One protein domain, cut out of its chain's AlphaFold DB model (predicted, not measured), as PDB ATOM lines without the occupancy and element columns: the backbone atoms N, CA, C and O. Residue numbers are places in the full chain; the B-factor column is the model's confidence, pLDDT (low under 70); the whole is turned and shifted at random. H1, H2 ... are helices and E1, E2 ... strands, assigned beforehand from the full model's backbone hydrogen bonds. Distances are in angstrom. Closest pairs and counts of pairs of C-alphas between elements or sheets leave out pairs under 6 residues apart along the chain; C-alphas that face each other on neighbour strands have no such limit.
ATOM      1  N   THR A   2     257.786 213.671 222.373       42.94
ATOM      2  CA  THR A   2     258.791 214.530 221.733       42.94
ATOM      3  C   THR A   2     258.890 215.827 222.538       42.94
ATOM      4  O   THR A   2     257.851 216.303 222.988       42.94
ATOM      5  N   GLY A   3     260.095 216.354 222.770       46.44
ATOM      6  CA  GLY A   3     260.359 217.556 223.585       46.44
ATOM      7  C   GLY A   3     259.897 218.871 222.947       46.44
ATOM      8  O   GLY A   3     260.635 219.841 222.964       46.44
ATOM      9  N   GLY A   4     258.714 218.886 222.331       51.91
ATOM     10  CA  GLY A   4     258.126 220.096 221.768       51.91
ATOM     11  C   GLY A   4     257.537 220.993 222.855       51.91
ATOM     12  O   GLY A   4     257.175 220.524 223.938       51.91
ATOM     13  N   ILE A   5     257.412 222.281 222.537       60.50
ATOM     14  CA  ILE A   5     256.736 223.278 223.373       60.50
ATOM     15  C   ILE A   5     255.304 222.794 223.666       60.50
ATOM     16  O   ILE A   5     254.655 222.242 222.775       60.50
ATOM     17  N   PRO A   6     254.772 222.989 224.886       59.72
ATOM     18  CA  PRO A   6     253.392 222.629 225.178       59.72
ATOM     19  C   PRO A   6     252.406 223.284 224.188       59.72
ATOM     20  O   PRO A   6     252.215 224.497 224.205       59.72
ATOM     21  N   ASP A   7     251.697 222.477 223.389       49.84
ATOM     22  CA  ASP A   7     250.656 222.948 222.447       49.84
ATOM     23  C   ASP A   7     249.426 223.567 223.146       49.84
ATOM     24  O   ASP A   7     248.501 224.082 222.509       49.84
ATOM     25  N   ARG A   8     249.369 223.475 224.479       45.34
ATOM     26  CA  ARG A   8     248.367 224.112 225.332       45.34
ATOM     27  C   ARG A   8     249.055 224.639 226.580       45.34
ATOM     28  O   ARG A   8     249.751 223.885 227.257       45.34
ATOM     29  N   THR A   9     248.785 225.894 226.933       48.84
ATOM     30  CA  THR A   9     249.020 226.345 228.305       48.84
ATOM     31  C   THR A   9     248.193 225.459 229.229       48.84
ATOM     32  O   THR A   9     247.033 225.160 228.917       48.84
ATOM     33  N   ALA A  10     248.756 225.038 230.361       49.81
ATOM     34  CA  ALA A  10     247.945 224.440 231.413       49.81
ATOM     35  C   ALA A  10     246.735 225.356 231.675       49.81
ATOM     36  O   ALA A  10     246.874 226.585 231.726       49.81
ATOM     37  N   LEU A  11     245.529 224.776 231.712       48.16
ATOM     38  CA  LEU A  11     244.300 225.563 231.789       48.16
ATOM     39  C   LEU A  11     244.412 226.513 232.991       48.16
ATOM     40  O   LEU A  11     244.820 226.062 234.065       48.16
ATOM     41  N   PRO A  12     244.064 227.806 232.842       42.00
ATOM     42  CA  PRO A  12     244.463 228.876 233.767       42.00
ATOM     43  C   PRO A  12     244.039 228.665 235.234       42.00
ATOM     44  O   PRO A  12     244.499 229.380 236.124       42.00
ATOM     45  N   TYR A  13     243.194 227.664 235.511       52.81
ATOM     46  CA  TYR A  13     242.645 227.347 236.828       52.81
ATOM     47  C   TYR A  13     242.806 225.885 237.272       52.81
ATOM     48  O   TYR A  13     242.152 225.496 238.249       52.81
ATOM     49  N   GLY A  14     243.656 225.100 236.598       49.47
ATOM     50  CA  GLY A  14     243.811 223.662 236.853       49.47
ATOM     51  C   GLY A  14     242.555 222.868 236.484       49.47
ATOM     52  O   GLY A  14     242.183 221.913 237.166       49.47
ATOM     53  N   GLU A  15     241.829 223.337 235.468       53.09
ATOM     54  CA  GLU A  15     240.711 222.591 234.904       53.09
ATOM     55  C   GLU A  15     241.270 221.371 234.178       53.09
ATOM     56  O   GLU A  15     242.227 221.477 233.420       53.09
ATOM     57  N   THR A  16     240.684 220.204 234.421       52.88
ATOM     58  CA  THR A  16     241.062 218.986 233.707       52.88
ATOM     59  C   THR A  16     240.156 218.857 232.488       52.88
ATOM     60  O   THR A  16     238.943 219.050 232.586       52.88
ATOM     61  N   ALA A  17     240.706 218.473 231.334       53.25
ATOM     62  CA  ALA A  17     239.898 218.134 230.156       53.25
ATOM     63  C   ALA A  17     239.032 216.866 230.368       53.25
ATOM     64  O   ALA A  17     238.357 216.413 229.449       53.25
ATOM     65  N   GLY A  18     239.076 216.257 231.561       53.19
ATOM     66  CA  GLY A  18     238.397 215.009 231.904       53.19
ATOM     67  C   GLY A  18     239.044 213.748 231.318       53.19
ATOM     68  O   GLY A  18     238.699 212.652 231.748       53.19
ATOM     69  N   GLU A  19     239.988 213.882 230.380       63.12
ATOM     70  CA  GLU A  19     240.684 212.755 229.734       63.12
ATOM     71  C   GLU A  19     241.905 212.237 230.517       63.12
ATOM     72  O   GLU A  19     242.295 211.084 230.338       63.12
ATOM     73  N   PHE A  20     242.480 213.041 231.416       68.69
ATOM     74  CA  PHE A  20     243.704 212.721 232.167       68.69
ATOM     75  C   PHE A  20     243.537 213.007 233.671       68.69
ATOM     76  O   PHE A  20     242.691 213.831 234.039       68.69
ATOM     77  N   PRO A  21     244.287 212.318 234.559       82.81
ATOM     78  CA  PRO A  21     244.250 212.604 235.992       82.81
ATOM     79  C   PRO A  21     244.769 214.016 236.280       82.81
ATOM     80  O   PRO A  21     245.616 214.518 235.553       82.81
ATOM     81  N   LEU A  22     244.301 214.608 237.383       84.75
ATOM     82  CA  LEU A  22     244.881 215.840 237.916       84.75
ATOM     83  C   LEU A  22     246.359 215.599 238.263       84.75
ATOM     84  O   LEU A  22     246.657 214.747 239.106       84.75
ATOM     85  N   VAL A  23     247.260 216.363 237.656       89.00
ATOM     86  CA  VAL A  23     248.701 216.300 237.912       89.00
ATOM     87  C   VAL A  23     249.103 217.424 238.861       89.00
ATOM     88  O   VAL A  23     248.941 218.606 238.557       89.00
ATOM     89  N   VAL A  24     249.653 217.046 240.015       93.62
ATOM     90  CA  VAL A  24     250.215 217.983 240.990       93.62
ATOM     91  C   VAL A  24     251.724 217.797 241.037       93.62
ATOM     92  O   VAL A  24     252.201 216.737 241.442       93.62
ATOM     93  N   ALA A  25     252.464 218.828 240.638       94.81
ATOM     94  CA  ALA A  25     253.906 218.882 240.807       94.81
ATOM     95  C   ALA A  25     254.256 219.350 242.225       94.81
ATOM     96  O   ALA A  25     253.690 220.322 242.736       94.81
ATOM     97  N   VAL A  26     255.193 218.641 242.852       96.44
ATOM     98  CA  VAL A  26     255.773 219.004 244.145       96.44
ATOM     99  C   VAL A  26     257.097 219.696 243.857       96.44
ATOM    100  O   VAL A  26     257.995 219.094 243.280       96.44
ATOM    101  N   ASP A  27     257.184 220.956 244.256       95.19
ATOM    102  CA  ASP A  27     258.220 221.928 243.924       95.19
ATOM    103  C   ASP A  27     258.248 222.365 242.453       95.19
ATOM    104  O   ASP A  27     257.874 223.495 242.151       95.19
ATOM    105  N   THR A  28     258.600 221.482 241.521       95.62
ATOM    106  CA  THR A  28     258.641 221.796 240.083       95.62
ATOM    107  C   THR A  28     258.099 220.637 239.239       95.62
ATOM    108  O   THR A  28     258.129 219.478 239.671       95.62
ATOM    109  N   PRO A  29     257.547 220.903 238.038       93.88
ATOM    110  CA  PRO A  29     257.198 219.839 237.102       93.88
ATOM    111  C   PRO A  29     258.427 218.993 236.751       93.88
ATOM    112  O   PRO A  29     259.485 219.516 236.421       93.88
ATOM    113  N   SER A  30     258.310 217.667 236.813       93.31
ATOM    114  CA  SER A  30     259.454 216.797 236.527       93.31
ATOM    115  C   SER A  30     259.887 216.907 235.062       93.31
ATOM    116  O   SER A  30     259.053 216.780 234.164       93.31
ATOM    117  N   GLY A  31     261.194 217.072 234.835       90.56
ATOM    118  CA  GLY A  31     261.806 217.107 233.502       90.56
ATOM    119  C   GLY A  31     261.907 218.493 232.858       90.56
ATOM    120  O   GLY A  31     262.318 218.567 231.704       90.56
ATOM    121  N   VAL A  32     261.547 219.567 233.571       93.69
ATOM    122  CA  VAL A  32     261.798 220.950 233.124       93.69
ATOM    123  C   VAL A  32     263.108 221.481 233.708       93.69
ATOM    124  O   VAL A  32     263.503 221.075 234.805       93.69
ATOM    125  N   GLY A  33     263.756 222.402 233.001       95.19
ATOM    126  CA  GLY A  33     264.872 223.190 233.509       95.19
ATOM    127  C   GLY A  33     264.392 224.144 234.599       95.19
ATOM    128  O   GLY A  33     263.534 224.994 234.360       95.19
ATOM    129  N   VAL A  34     264.871 223.939 235.830       94.88
ATOM    130  CA  VAL A  34     264.389 224.663 237.021       94.88
ATOM    131  C   VAL A  34     264.872 226.111 237.028       94.88
ATOM    132  O   VAL A  34     264.088 227.006 237.355       94.88
ATOM    133  N   ASP A  35     266.127 226.318 236.632       93.69
ATOM    134  CA  ASP A  35     266.829 227.598 236.748       93.69
ATOM    135  C   ASP A  35     266.761 228.430 235.456       93.69
ATOM    136  O   ASP A  35     266.738 229.655 235.510       93.69
ATOM    137  N   ASP A  36     266.635 227.773 234.301       92.88
ATOM    138  CA  ASP A  36     266.687 228.382 232.963       92.88
ATOM    139  C   ASP A  36     265.365 228.280 232.175       92.88
ATOM    140  O   ASP A  36     265.218 228.868 231.103       92.88
ATOM    141  N   GLY A  37     264.382 227.544 232.704       94.50
ATOM    142  CA  GLY A  37     263.090 227.317 232.060       94.50
ATOM    143  C   GLY A  37     263.132 226.417 230.822       94.50
ATOM    144  O   GLY A  37     262.096 226.269 230.165       94.50
ATOM    145  N   ALA A  38     264.277 225.803 230.513       94.69
ATOM    146  CA  ALA A  38     264.476 225.017 229.305       94.69
ATOM    147  C   ALA A  38     263.636 223.729 229.288       94.69
ATOM    148  O   ALA A  38     263.363 223.107 230.321       94.69
ATOM    149  N   ILE A  39     263.248 223.274 228.094       89.06
ATOM    150  CA  ILE A  39     262.674 221.934 227.887       89.06
ATOM    151  C   ILE A  39     263.452 221.241 226.768       89.06
ATOM    152  O   ILE A  39     263.124 221.358 225.595       89.06
ATOM    153  N   THR A  40     264.476 220.475 227.141       84.38
ATOM    154  CA  THR A  40     265.352 219.745 226.200       84.38
ATOM    155  C   THR A  40     265.064 218.239 226.157       84.38
ATOM    156  O   THR A  40     265.701 217.478 225.427       84.38
ATOM    157  N   GLY A  41     264.070 217.773 226.924       84.88
ATOM    158  CA  GLY A  41     263.741 216.356 227.061       84.88
ATOM    159  C   GLY A  41     262.298 216.085 227.502       84.88
ATOM    160  O   GLY A  41     261.452 216.978 227.504       84.88
ATOM    161  N   PRO A  42     261.973 214.823 227.842       86.25
ATOM    162  CA  PRO A  42     260.644 214.460 228.318       86.25
ATOM    163  C   PRO A  42     260.314 215.134 229.655       86.25
ATOM    164  O   PRO A  42     261.072 215.012 230.613       86.25
ATOM    165  N   TYR A  43     259.135 215.746 229.736       89.38
ATOM    166  CA  TYR A  43     258.625 216.405 230.938       89.38
ATOM    167  C   TYR A  43     257.175 215.992 231.224       89.38
ATOM    168  O   TYR A  43     256.482 215.441 230.362       89.38
ATOM    169  N   ILE A  44     256.711 216.250 232.448       88.44
ATOM    170  CA  ILE A  44     255.322 216.021 232.864       88.44
ATOM    171  C   ILE A  44     254.671 217.380 233.155       88.44
ATOM    172  O   ILE A  44     255.000 217.981 234.176       88.44
ATOM    173  N   PRO A  45     253.744 217.877 232.311       89.06
ATOM    174  CA  PRO A  45     253.024 219.113 232.603       89.06
ATOM    175  C   PRO A  45     252.111 218.935 233.820       89.06
ATOM    176  O   PRO A  45     251.458 217.902 233.975       89.06
ATOM    177  N   ALA A  46     252.053 219.958 234.670       89.19
ATOM    178  CA  ALA A  46     251.243 219.976 235.877       89.19
ATOM    179  C   ALA A  46     250.001 220.865 235.716       89.19
ATOM    180  O   ALA A  46     250.054 221.939 235.118       89.19
ATOM    181  N   ASP A  47     248.886 220.454 236.321       86.00
ATOM    182  CA  ASP A  47     247.711 221.317 236.490       86.00
ATOM    183  C   ASP A  47     247.920 222.302 237.651       86.00
ATOM    184  O   ASP A  47     247.417 223.432 237.646       86.00
ATOM    185  N   VAL A  48     248.660 221.860 238.674       90.44
ATOM    186  CA  VAL A  48     249.031 222.639 239.858       90.44
ATOM    187  C   VAL A  48     250.481 222.339 240.222       90.44
ATOM    188  O   VAL A  48     250.846 221.175 240.362       90.44
ATOM    189  N   THR A  49     251.278 223.375 240.465       94.00
ATOM    190  CA  THR A  49     252.628 223.242 241.029       94.00
ATOM    191  C   THR A  49     252.654 223.853 242.421       94.00
ATOM    192  O   THR A  49     252.236 224.996 242.604       94.00
ATOM    193  N   VAL A  50     253.115 223.095 243.415       95.44
ATOM    194  CA  VAL A  50     253.269 223.569 244.796       95.44
ATOM    195  C   VAL A  50     254.747 223.823 245.064       95.44
ATOM    196  O   VAL A  50     255.485 222.873 245.298       95.44
ATOM    197  N   MET A  51     255.163 225.086 245.020       94.75
ATOM    198  CA  MET A  51     256.539 225.524 245.280       94.75
ATOM    199  C   MET A  51     256.752 225.825 246.757       94.75
ATOM    200  O   MET A  51     255.833 226.285 247.437       94.75
ATOM    201  N   PHE A  52     257.973 225.618 247.241       92.31
ATOM    202  CA  PHE A  52     258.340 225.868 248.635       92.31
ATOM    203  C   PHE A  52     259.338 227.018 248.783       92.31
ATOM    204  O   PHE A  52     260.346 227.064 248.077       92.31
ATOM    205  N   GLY A  53     259.082 227.922 249.727       89.06
ATOM    206  CA  GLY A  53     259.949 229.053 250.059       89.06
ATOM    207  C   GLY A  53     259.880 230.192 249.049       89.06
ATOM    208  O   GLY A  53     259.256 231.212 249.317       89.06
ATOM    209  N   ALA A  54     260.470 229.992 247.873       88.62
ATOM    210  CA  ALA A  54     260.484 230.960 246.780       88.62
ATOM    211  C   ALA A  54     259.917 230.357 245.487       88.62
ATOM    212  O   ALA A  54     259.877 229.130 245.309       88.62
ATOM    213  N   MET A  55     259.481 231.234 244.580       90.69
ATOM    214  CA  MET A  55     259.213 230.832 243.203       90.69
ATOM    215  C   MET A  55     260.517 230.452 242.509       90.69
ATOM    216  O   MET A  55     261.526 231.131 242.678       90.69
ATOM    217  N   LYS A  56     260.475 229.383 241.717       93.12
ATOM    218  CA  LYS A  56     261.607 228.951 240.895       93.12
ATOM    219  C   LYS A  56     261.537 229.639 239.530       93.12
ATOM    220  O   LYS A  56     260.416 229.851 239.049       93.12
ATOM    221  N   PRO A  57     262.677 229.937 238.882       95.19
ATOM    222  CA  PRO A  57     262.710 230.532 237.547       95.19
ATOM    223  C   PRO A  57     261.798 229.846 236.530       95.19
ATOM    224  O   PRO A  57     261.068 230.522 235.809       95.19
ATOM    225  N   CYS A  58     261.717 228.514 236.547       94.75
ATOM    226  CA  CYS A  58     260.855 227.744 235.650       94.75
ATOM    227  C   CYS A  58     259.356 228.090 235.727       94.75
ATOM    228  O   CYS A  58     258.624 227.773 234.798       94.75
ATOM    229  N   ALA A  59     258.866 228.724 236.801       94.25
ATOM    230  CA  ALA A  59     257.483 229.216 236.871       94.25
ATOM    231  C   ALA A  59     257.252 230.510 236.078       94.25
ATOM    232  O   ALA A  59     256.100 230.882 235.846       94.25
ATOM    233  N   MET A  60     258.324 231.200 235.696       94.00
ATOM    234  CA  MET A  60     258.288 232.496 235.025       94.00
ATOM    235  C   MET A  60     259.026 232.491 233.686       94.00
ATOM    236  O   MET A  60     258.777 233.376 232.881       94.00
ATOM    237  N   LEU A  61     259.899 231.516 233.429       95.19
ATOM    238  CA  LEU A  61     260.635 231.386 232.177       95.19
ATOM    239  C   LEU A  61     259.955 230.410 231.209       95.19
ATOM    240  O   LEU A  61     259.615 229.287 231.600       95.19
ATOM    241  N   PRO A  62     259.756 230.797 229.941       92.81
ATOM    242  CA  PRO A  62     259.313 229.870 228.914       92.81
ATOM    243  C   PRO A  62     260.449 228.916 228.491       92.81
ATOM    244  O   PRO A  62     261.613 229.287 228.598       92.81
ATOM    245  N   PRO A  63     260.118 227.730 227.951       92.38
ATOM    246  CA  PRO A  63     258.771 227.162 227.849       92.38
ATOM    247  C   PRO A  63     258.254 226.505 229.146       92.38
ATOM    248  O   PRO A  63     257.055 226.222 229.229       92.38
ATOM    249  N   ALA A  64     259.094 226.286 230.168       93.94
ATOM    250  CA  ALA A  64     258.700 225.604 231.411       93.94
ATOM    251  C   ALA A  64     257.512 226.252 232.141       93.94
ATOM    252  O   ALA A  64     256.653 225.534 232.661       93.94
ATOM    253  N   ALA A  65     257.387 227.582 232.102       93.31
ATOM    254  CA  ALA A  65     256.288 228.308 232.739       93.31
ATOM    255  C   ALA A  65     254.908 227.829 232.256       93.31
ATOM    256  O   ALA A  65     253.945 227.789 233.026       93.31
ATOM    257  N   TYR A  66     254.808 227.383 230.999       89.69
ATOM    258  CA  TYR A  66     253.566 226.860 230.425       89.69
ATOM    259  C   TYR A  66     253.194 225.469 230.960       89.69
ATOM    260  O   TYR A  66     252.024 225.079 230.892       89.69
ATOM    261  N   ALA A  67     254.165 224.742 231.520       90.44
ATOM    262  CA  ALA A  67     254.006 223.421 232.120       90.44
ATOM    263  C   ALA A  67     253.741 223.464 233.639       90.44
ATOM    264  O   ALA A  67     253.405 222.433 234.219       90.44
ATOM    265  N   CYS A  68     253.862 224.627 234.293       91.00
ATOM    266  CA  CYS A  68     253.672 224.757 235.742       91.00
ATOM    267  C   CYS A  68     252.203 224.813 236.193       91.00
ATOM    268  O   CYS A  68     251.916 224.619 237.381       91.00
ATOM    269  N   GLY A  69     251.262 225.090 235.289       87.31
ATOM    270  CA  GLY A  69     249.857 225.258 235.651       87.31
ATOM    271  C   GLY A  69     249.646 226.337 236.702       87.31
ATOM    272  O   GLY A  69     250.273 227.398 236.678       87.31
ATOM    273  N   ARG A  70     248.726 226.094 237.636       87.88
ATOM    274  CA  ARG A  70     248.513 227.025 238.745       87.88
ATOM    275  C   ARG A  70     249.612 226.855 239.790       87.88
ATOM    276  O   ARG A  70     249.646 225.839 240.483       87.88
ATOM    277  N   VAL A  71     250.426 227.886 239.982       91.81
ATOM    278  CA  VAL A  71     251.462 227.903 241.020       91.81
ATOM    279  C   VAL A  71     250.856 228.268 242.376       91.81
ATOM    280  O   VAL A  71     250.131 229.255 242.514       91.81
ATOM    281  N   THR A  72     251.137 227.454 243.389       92.38
ATOM    282  CA  THR A  72     250.861 227.732 244.803       92.38
ATOM    283  C   THR A  72     252.193 227.793 245.536       92.38
ATOM    284  O   THR A  72     252.935 226.817 245.504       92.38
ATOM    285  N   LEU A  73     252.497 228.914 246.186       92.56
ATOM    286  CA  LEU A  73     253.730 229.083 246.951       92.56
ATOM    287  C   LEU A  73     253.452 228.833 248.434       92.56
ATOM    288  O   LEU A  73     252.612 229.500 249.041       92.56
ATOM    289  N   VAL A  74     254.145 227.858 249.009       93.38
ATOM    290  CA  VAL A  74     254.151 227.568 250.442       93.38
ATOM    291  C   VAL A  74     255.367 228.255 251.043       93.38
ATOM    292  O   VAL A  74     256.495 227.800 250.868       93.38
ATOM    293  N   ASP A  75     255.125 229.361 251.736       86.50
ATOM    294  CA  ASP A  75     256.163 230.087 252.457       86.50
ATOM    295  C   ASP A  75     256.438 229.408 253.811       86.50
ATOM    296  O   ASP A  75     255.525 229.209 254.617       86.50
ATOM    297  N   PHE A  76     257.696 229.025 254.040       84.00
ATOM    298  CA  PHE A  76     258.164 228.448 255.303       84.00
ATOM    299  C   PHE A  76     258.750 229.498 256.261       84.00
ATOM    300  O   PHE A  76     259.226 229.137 257.335       84.00
ATOM    301  N   GLY A  77     258.686 230.783 255.903       82.12
ATOM    302  CA  GLY A  77     259.266 231.879 256.671       82.12
ATOM    303  C   GLY A  77     260.780 231.975 256.505       82.12
ATOM    304  O   GLY A  77     261.466 232.316 257.467       82.12
ATOM    305  N   PHE A  78     261.307 231.633 255.322       82.75
ATOM    306  CA  PHE A  78     262.727 231.834 255.031       82.75
ATOM    307  C   PHE A  78     263.053 233.327 255.033       82.75
ATOM    308  O   PHE A  78     262.298 234.133 254.487       82.75
ATOM    309  N   ASP A  79     264.189 233.687 255.629       83.56
ATOM    310  CA  ASP A  79     264.703 235.046 255.526       83.56
ATOM    311  C   ASP A  79     265.393 235.221 254.174       83.56
ATOM    312  O   ASP A  79     266.527 234.795 253.971       83.56
ATOM    313  N   LEU A  80     264.657 235.799 253.229       79.25
ATOM    314  CA  LEU A  80     265.164 236.144 251.903       79.25
ATOM    315  C   LEU A  80     265.670 237.594 251.851       79.25
ATOM    316  O   LEU A  80     266.037 238.074 250.780       79.25
ATOM    317  N   ALA A  81     265.688 238.312 252.982       80.69
ATOM    318  CA  ALA A  81     266.242 239.657 253.017       80.69
ATOM    319  C   ALA A  81     267.735 239.614 252.652       80.69
ATOM    320  O   ALA A  81     268.476 238.742 253.099       80.69
ATOM    321  N   GLY A  82     268.169 240.541 251.798       77.88
ATOM    322  CA  GLY A  82     269.561 240.632 251.346       77.88
ATOM    323  C   GLY A  82     269.967 239.646 250.245       77.88
ATOM    324  O   GLY A  82     271.071 239.772 249.730       77.88
ATOM    325  N   HIS A  83     269.099 238.715 249.837       82.06
ATOM    326  CA  HIS A  83     269.378 237.838 248.699       82.06
ATOM    327  C   HIS A  83     268.913 238.495 247.401       82.06
ATOM    328  O   HIS A  83     267.763 238.935 247.298       82.06
ATOM    329  N   ARG A  84     269.793 238.538 246.397       82.50
ATOM    330  CA  ARG A  84     269.421 238.970 245.050       82.50
ATOM    331  C   ARG A  84     268.731 237.815 244.317       82.50
ATOM    332  O   ARG A  84     269.243 236.695 244.334       82.50
ATOM    333  N   PRO A  85     267.554 238.042 243.717       86.94
ATOM    334  CA  PRO A  85     266.928 237.032 242.880       86.94
ATOM    335  C   PRO A  85     267.757 236.823 241.609       86.94
ATOM    336  O   PRO A  85     268.221 237.786 241.011       86.94
ATOM    337  N   VAL A  86     267.873 235.569 241.169       88.12
ATOM    338  CA  VAL A  86     268.496 235.238 239.874       88.12
ATOM    339  C   VAL A  86     267.716 235.890 238.726       88.12
ATOM    340  O   VAL A  86     268.303 236.407 237.787       88.12
TER     341      VAL A  86
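What this domain is: This is residues 2 to 86 of the 437 residues of the protein "ADP-dependent (S)-NAD(P)H-hydrate dehydratase" of Bifidobacterium scardovii (UniProt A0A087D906). Little regular structure is seen: a small parallel sheet, E1 E2 E3, with loops and the short helix H1 over one face, and loose end stretches at opposite ends of the long axis. The 85 printed residues run E1, E2, H1, E3; this mixed class holds only 17 residues in named elements. The whole is compact, radius of gyration of the C-alphas 13.2 A, yet elongated, spanning 44 by 25 by 17 A.

Where its parts are: E2, residues 48 to 52, is 13.2 A long, and E3, residues 70 to 74, 13.0 A, ending at C-alpha 74 (254.151, 227.568, 250.442). E1, residues 24 to 26, is 6.5 A and starts at C-alpha 24 (250.215, 217.983, 240.990). H1, residues 64 to 67, is 5.2 A.

How they stand to each other: Inner strand E2 is parallel to E1 at 15 degrees, with N 25 and O 48 2.9 A apart, within hydrogen-bond range. E2 is parallel to E3 at 24 degrees, with N 72 and O 49 2.8 A apart, within range. E1 and E3 are apart. E2, H1 and E3 form a strand-helix-strand unit, parallel neighbour strands with a helix between, its crossover right-handed. H1 is only just not on the sheet, with 4 pairs of C-alphas within 10 A; it is too short for an O i to N i+4 pair, and its 1 O i to N i+3 pair is within range.

The domain as a whole: The C-alphas farthest apart, Glu 19 and Gly 82, are 45.6 A apart. The printed part has no cut. Links E1 to E2 and E2 to H1 are long. Residues 2 to 20 have pLDDT under 70.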